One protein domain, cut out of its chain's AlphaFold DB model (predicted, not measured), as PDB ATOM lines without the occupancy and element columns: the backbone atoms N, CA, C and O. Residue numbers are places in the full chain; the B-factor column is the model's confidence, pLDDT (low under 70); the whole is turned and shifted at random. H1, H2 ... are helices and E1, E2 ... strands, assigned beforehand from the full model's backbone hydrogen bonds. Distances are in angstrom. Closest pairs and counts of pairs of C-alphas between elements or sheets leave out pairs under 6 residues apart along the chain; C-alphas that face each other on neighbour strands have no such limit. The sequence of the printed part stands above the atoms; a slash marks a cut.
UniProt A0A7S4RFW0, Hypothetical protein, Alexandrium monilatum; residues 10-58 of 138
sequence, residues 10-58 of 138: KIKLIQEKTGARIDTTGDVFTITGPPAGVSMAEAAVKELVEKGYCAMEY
ATOM      1  N   LYS A  10      18.323 -14.987   0.238       77.38
ATOM      2  CA  LYS A  10      19.093 -13.732   0.258       77.38
ATOM      3  C   LYS A  10      19.835 -13.503  -1.052       77.38
ATOM      4  O   LYS A  10      19.746 -12.433  -1.641       77.38
ATOM      5  N   ILE A  11      20.536 -14.531  -1.531       81.88
ATOM      6  CA  ILE A  11      21.292 -14.446  -2.784       81.88
ATOM      7  C   ILE A  11      20.356 -14.278  -3.970       81.88
ATOM      8  O   ILE A  11      20.632 -13.438  -4.817       81.88
ATOM      9  N   LYS A  12      19.235 -15.012  -4.016       84.38
ATOM     10  CA  LYS A  12      18.221 -14.814  -5.062       84.38
ATOM     11  C   LYS A  12      17.731 -13.370  -5.110       84.38
ATOM     12  O   LYS A  12      17.697 -12.789  -6.185       84.38
ATOM     13  N   LEU A  13      17.431 -12.785  -3.952       83.06
ATOM     14  CA  LEU A  13      16.939 -11.415  -3.865       83.06
ATOM     15  C   LEU A  13      17.988 -10.392  -4.326       83.06
ATOM     16  O   LEU A  13      17.656  -9.459  -5.053       83.06
ATOM     17  N   ILE A  14      19.264 -10.589  -3.974       84.00
ATOM     18  CA  ILE A  14      20.356  -9.745  -4.483       84.00
ATOM     19  C   ILE A  14      20.493  -9.904  -5.996       84.00
ATOM     20  O   ILE A  14      20.600  -8.900  -6.694       84.00
ATOM     21  N   GLN A  15      20.468 -11.129  -6.525       87.31
ATOM     22  CA  GLN A  15      20.559 -11.357  -7.969       87.31
ATOM     23  C   GLN A  15      19.414 -10.671  -8.725       87.31
ATOM     24  O   GLN A  15      19.635 -10.057  -9.764       87.31
ATOM     25  N   GLU A  16      18.203 -10.722  -8.172       86.44
ATOM     26  CA  GLU A  16      17.003 -10.123  -8.753       86.44
ATOM     27  C   GLU A  16      17.030  -8.587  -8.694       86.44
ATOM     28  O   GLU A  16      16.760  -7.937  -9.701       86.44
ATOM     29  N   LYS A  17      17.445  -7.988  -7.564       84.88
ATOM     30  CA  LYS A  17      17.554  -6.519  -7.442       84.88
ATOM     31  C   LYS A  17      18.736  -5.930  -8.213       84.88
ATOM     32  O   LYS A  17      18.634  -4.822  -8.731       84.88
ATOM     33  N   THR A  18      19.865  -6.633  -8.272       86.12
ATOM     34  CA  THR A  18      21.091  -6.129  -8.921       86.12
ATOM     35  C   THR A  18      21.183  -6.498 -10.398       86.12
ATOM     36  O   THR A  18      21.968  -5.897 -11.131       86.12
ATOM     37  N   GLY A  19      20.417  -7.496 -10.843       84.88
ATOM     38  CA  GLY A  19      20.526  -8.076 -12.181       84.88
ATOM     39  C   GLY A  19      21.842  -8.826 -12.421       84.88
ATOM     40  O   GLY A  19      22.135  -9.197 -13.558       84.88
ATOM     41  N   ALA A  20      22.660  -9.029 -11.384       89.44
ATOM     42  CA  ALA A  20      23.880  -9.818 -11.457       89.44
ATOM     43  C   ALA A  20      23.602 -11.270 -11.054       89.44
ATOM     44  O   ALA A  20      22.809 -11.552 -10.165       89.44
ATOM     45  N   ARG A  21      24.293 -12.213 -11.683       86.44
ATOM     46  CA  ARG A  21      24.278 -13.632 -11.330       86.44
ATOM     47  C   ARG A  21      25.361 -13.895 -10.291       86.44
ATOM     48  O   ARG A  21      26.506 -13.519 -10.506       86.44
ATOM     49  N   ILE A  22      25.012 -14.533  -9.176       85.81
ATOM     50  CA  ILE A  22      25.953 -14.858  -8.093       85.81
ATOM     51  C   ILE A  22      26.046 -16.378  -7.984       85.81
ATOM     52  O   ILE A  22      25.159 -17.023  -7.427       85.81
ATOM     53  N   ASP A  23      27.121 -16.951  -8.503       85.00
ATOM     54  CA  ASP A  23      27.426 -18.365  -8.338       85.00
ATOM     55  C   ASP A  23      28.156 -18.591  -7.009       85.00
ATOM     56  O   ASP A  23      29.167 -17.959  -6.706       85.00
ATOM     57  N   THR A  24      27.604 -19.497  -6.201       78.44
ATOM     58  CA  THR A  24      28.132 -19.895  -4.879       78.44
ATOM     59  C   THR A  24      28.664 -21.320  -4.880       78.44
ATOM     60  O   THR A  24      28.687 -22.008  -3.861       78.44
ATOM     61  N   THR A  25      29.052 -21.791  -6.060       73.31
ATOM     62  CA  THR A  25      29.536 -23.147  -6.278       73.31
ATOM     63  C   THR A  25      30.955 -23.265  -5.714       73.31
ATOM     64  O   THR A  25      31.929 -22.983  -6.405       73.31
ATOM     65  N   GLY A  26      31.066 -23.657  -4.443       70.75
ATOM     66  CA  GLY A  26      32.335 -23.836  -3.726       70.75
ATOM     67  C   GLY A  26      32.603 -22.744  -2.684       70.75
ATOM     68  O   GLY A  26      31.674 -22.145  -2.149       70.75
ATOM     69  N   ASP A  27      33.881 -22.492  -2.399       75.69
ATOM     70  CA  ASP A  27      34.317 -21.517  -1.383       75.69
ATOM     71  C   ASP A  27      34.396 -20.070  -1.907       75.69
ATOM     72  O   ASP A  27      34.681 -19.143  -1.146       75.69
ATOM     73  N   VAL A  28      34.153 -19.856  -3.205       79.56
ATOM     74  CA  VAL A  28      34.325 -18.558  -3.871       79.56
ATOM     75  C   VAL A  28      32.996 -18.068  -4.437       79.56
ATOM     76  O   VAL A  28      32.290 -18.800  -5.128       79.56
ATOM     77  N   PHE A  29      32.670 -16.804  -4.173       80.75
ATOM     78  CA  PHE A  29      31.506 -16.131  -4.745       80.75
ATOM     79  C   PHE A  29      31.885 -15.555  -6.113       80.75
ATOM     80  O   PHE A  29      32.697 -14.635  -6.191       80.75
ATOM     81  N   THR A  30      31.301 -16.080  -7.190       86.00
ATOM     82  CA  THR A  30      31.513 -15.560  -8.549       86.00
ATOM     83  C   THR A  30      30.329 -14.689  -8.941       86.00
ATOM     84  O   THR A  30      29.211 -15.184  -9.050       86.00
ATOM     85  N   ILE A  31      30.556 -13.394  -9.154       88.44
ATOM     86  CA  ILE A  31      29.509 -12.444  -9.546       88.44
ATOM     87  C   ILE A  31      29.684 -12.115 -11.030       88.44
ATOM     88  O   ILE A  31      30.747 -11.665 -11.450       88.44
ATOM     89  N   THR A  32      28.658 -12.354 -11.843       88.56
ATOM     90  CA  THR A  32      28.686 -12.156 -13.299       88.56
ATOM     91  C   THR A  32      27.486 -11.328 -13.734       88.56
ATOM     92  O   THR A  32      26.351 -11.670 -13.424       88.56
ATOM     93  N   GLY A  33      27.695 -10.239 -14.468       88.75
ATOM     94  CA  GLY A  33      26.593  -9.382 -14.898       88.75
ATOM     95  C   GLY A  33      27.059  -8.008 -15.369       88.75
ATOM     96  O   GLY A  33      28.253  -7.815 -15.609       88.75
ATOM     97  N   PRO A  34      26.133  -7.044 -15.504       91.12
ATOM     98  CA  PRO A  34      26.487  -5.677 -15.856       91.12
ATOM     99  C   PRO A  34      27.355  -5.047 -14.755       91.12
ATOM    100  O   PRO A  34      27.115  -5.311 -13.577       91.12
ATOM    101  N   PRO A  35      28.326  -4.180 -15.090       88.75
ATOM    102  CA  PRO A  35      29.276  -3.622 -14.120       88.75
ATOM    103  C   PRO A  35      28.593  -2.888 -12.955       88.75
ATOM    104  O   PRO A  35      29.043  -2.985 -11.815       88.75
ATOM    105  N   ALA A  36      27.458  -2.227 -13.213       88.12
ATOM    106  CA  ALA A  36      26.628  -1.629 -12.168       88.12
ATOM    107  C   ALA A  36      26.031  -2.684 -11.216       88.12
ATOM    108  O   ALA A  36      26.090  -2.526 -10.000       88.12
ATOM    109  N   GLY A  37      25.505  -3.784 -11.763       88.81
ATOM    110  CA  GLY A  37      24.949  -4.895 -10.992       88.81
ATOM    111  C   GLY A  37      26.005  -5.637 -10.179       88.81
ATOM    112  O   GLY A  37      25.770  -5.944  -9.018       88.81
ATOM    113  N   VAL A  38      27.187  -5.866 -10.758       89.94
ATOM    114  CA  VAL A  38      28.313  -6.524 -10.076       89.94
ATOM    115  C   VAL A  38      28.756  -5.717  -8.859       89.94
ATOM    116  O   VAL A  38      28.852  -6.281  -7.775       89.94
ATOM    117  N   SER A  39      28.940  -4.402  -9.008       89.12
ATOM    118  CA  SER A  39      29.310  -3.517  -7.895       89.12
ATOM    119  C   SER A  39      28.255  -3.523  -6.779       89.12
ATOM    120  O   SER A  39      28.580  -3.652  -5.599       89.12
ATOM    121  N   MET A  40      26.966  -3.480  -7.144       87.38
ATOM    122  CA  MET A  40      25.876  -3.573  -6.168       87.38
ATOM    123  C   MET A  40      25.814  -4.940  -5.476       87.38
ATOM    124  O   MET A  40      25.604  -5.007  -4.266       87.38
ATOM    125  N   ALA A  41      25.997  -6.029  -6.223       87.31
ATOM    126  CA  ALA A  41      25.980  -7.385  -5.689       87.31
ATOM    127  C   ALA A  41      27.173  -7.637  -4.765       87.31
ATOM    128  O   ALA A  41      27.001  -8.227  -3.703       87.31
ATOM    129  N   GLU A  42      28.360  -7.150  -5.124       87.75
ATOM    130  CA  GLU A  42      29.548  -7.207  -4.274       87.75
ATOM    131  C   GLU A  42      29.320  -6.446  -2.966       87.75
ATOM    132  O   GLU A  42      29.556  -6.996  -1.891       87.75
ATOM    133  N   ALA A  43      28.790  -5.219  -3.037       86.69
ATOM    134  CA  ALA A  43      28.449  -4.441  -1.851       86.69
ATOM    135  C   ALA A  43      27.431  -5.178  -0.968       86.69
ATOM    136  O   ALA A  43      27.651  -5.322   0.233       86.69
ATOM    137  N   ALA A  44      26.365  -5.724  -1.557       84.00
ATOM    138  CA  ALA A  44      25.341  -6.472  -0.836       84.00
ATOM    139  C   ALA A  44      25.892  -7.748  -0.175       84.00
ATOM    140  O   ALA A  44      25.587  -8.034   0.983       84.00
ATOM    141  N   VAL A  45      26.742  -8.502  -0.879       82.31
ATOM    142  CA  VAL A  45      27.420  -9.689  -0.337       82.31
ATOM    143  C   VAL A  45      28.361  -9.292   0.798       82.31
ATOM    144  O   VAL A  45      28.353  -9.932   1.848       82.31
ATOM    145  N   LYS A  46      29.126  -8.212   0.635       83.38
ATOM    146  CA  LYS A  46      30.027  -7.703   1.672       83.38
ATOM    147  C   LYS A  46      29.260  -7.251   2.914       83.38
ATOM    148  O   LYS A  46      29.665  -7.591   4.022       83.38
ATOM    149  N   GLU A  47      28.120  -6.582   2.753       80.38
ATOM    150  CA  GLU A  47      27.228  -6.246   3.866       80.38
ATOM    151  C   GLU A  47      26.655  -7.494   4.543       80.38
ATOM    152  O   GLU A  47      26.642  -7.582   5.770       80.38
ATOM    153  N   LEU A  48      26.258  -8.512   3.779       76.56
ATOM    154  CA  LEU A  48      25.831  -9.786   4.354       76.56
ATOM    155  C   LEU A  48      26.950 -10.497   5.124       76.56
ATOM    156  O   LEU A  48      26.660 -11.177   6.106       76.56
ATOM    157  N   VAL A  49      28.210 -10.347   4.716       75.75
ATOM    158  CA  VAL A  49      29.365 -10.917   5.425       75.75
ATOM    159  C   VAL A  49      29.704 -10.107   6.684       75.75
ATOM    160  O   VAL A  49      29.851 -10.687   7.757       75.75
ATOM    161  N   GLU A  50      29.814  -8.781   6.583       73.06
ATOM    162  CA  GLU A  50      30.239  -7.903   7.688       73.06
ATOM    163  C   GLU A  50      29.132  -7.603   8.705       73.06
ATOM    164  O   GLU A  50      29.377  -7.440   9.910       73.06
ATOM    165  N   LYS A  51      27.911  -7.421   8.206       69.44
ATOM    166  CA  LYS A  51      26.756  -6.966   8.980       69.44
ATOM    167  C   LYS A  51      25.743  -8.090   9.201       69.44
ATOM    168  O   LYS A  51      25.056  -8.092  10.222       69.44
ATOM    169  N   GLY A  52      25.677  -9.073   8.300       68.00
ATOM    170  CA  GLY A  52      24.731 -10.192   8.389       68.00
ATOM    171  C   GLY A  52      23.344  -9.899   7.810       68.00
ATOM    172  O   GLY A  52      22.452 -10.738   7.915       68.00
ATOM    173  N   TYR A  53      23.153  -8.718   7.222       68.12
ATOM    174  CA  TYR A  53      21.907  -8.256   6.612       68.12
ATOM    175  C   TYR A  53      22.225  -7.408   5.385       68.12
ATOM    176  O   TYR A  53      23.292  -6.801   5.316       68.12
ATOM    177  N   CYS A  54      21.293  -7.356   4.440       68.12
ATOM    178  CA  CYS A  54      21.361  -6.427   3.323       68.12
ATOM    179  C   CYS A  54      20.179  -5.466   3.412       68.12
ATOM    180  O   CYS A  54      19.048  -5.911   3.596       68.12
ATOM    181  N   ALA A  55      20.419  -4.163   3.249       65.06
ATOM    182  CA  ALA A  55      19.337  -3.178   3.193       65.06
ATOM    183  C   ALA A  55      18.315  -3.514   2.094       65.06
ATOM    184  O   ALA A  55      17.129  -3.258   2.251       65.06
ATOM    185  N   MET A  56      18.762  -4.179   1.024       66.44
ATOM    186  CA  MET A  56      17.903  -4.619  -0.071       66.44
ATOM    187  C   MET A  56      16.836  -5.642   0.335       66.44
ATOM    188  O   MET A  56      15.835  -5.735  -0.376       66.44
ATOM    189  N   GLU A  57      17.024  -6.393   1.428       65.25
ATOM    190  CA  GLU A  57      16.028  -7.354   1.935       65.25
ATOM    191  C   GLU A  57      14.800  -6.687   2.548       65.25
ATOM    192  O   GLU A  57      13.769  -7.340   2.697       65.25
ATOM    193  N   TYR A  58      14.907  -5.416   2.920       69.81
ATOM    194  CA  TYR A  58      13.826  -4.678   3.549       69.81
ATOM    195  C   TYR A  58      13.341  -3.621   2.563       69.81
ATOM    196  O   TYR A  58      14.140  -2.838   2.054       69.81
TER     197      TYR A  58
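Overview. This is residues 10 to 58 of the 138 residues of the protein "Hypothetical protein" of Alexandrium monilatum (UniProt A0A7S4RFW0). Two helices, short H1 and longer H2, lie side by side and run opposite ways, with a small two-stranded hairpin packed on them, E1 by H1 and E2 by H2. The 49 printed residues hold two named helices and two named strands in the order H1, E1, E2, H2; the sheet E1 - E2 is antiparallel and the class is mostly helix. The whole is compact, radius of gyration of the C-alphas 9.8 A, and rounded, spanning 23 by 22 by 16 A.

Along the chain. H1, residues 10 to 18, begins at C-alpha (19.093, -13.732, 0.258) and is 12.1 A long. E1 is residues 21 to 23 and E2 residues 30 to 32. H2, residues 35 to 50, is 22.2 A long and ends at C-alpha (30.239, -7.903, 7.688).

Arrangement. H1 and H2 touch at a shallow tilt of 29 degrees, opposite ways; their closest C-alphas, Thr 18 and Gly 37, are 4.5 A apart. In the hairpin E1 and E2, N 21 and O 32 are within hydrogen-bond range at 2.7 A. The closest C-alphas of E2 and H2, Ile 31 and Val 38, are 6.1 A apart. H1 and E2 are apart. In H1 and H2 every O i to N i+4 pair is within hydrogen-bond range.

Size, cuts and confidence. The printed part has no cut, and no link is long. Residues 51 to 58 have pLDDT under 70.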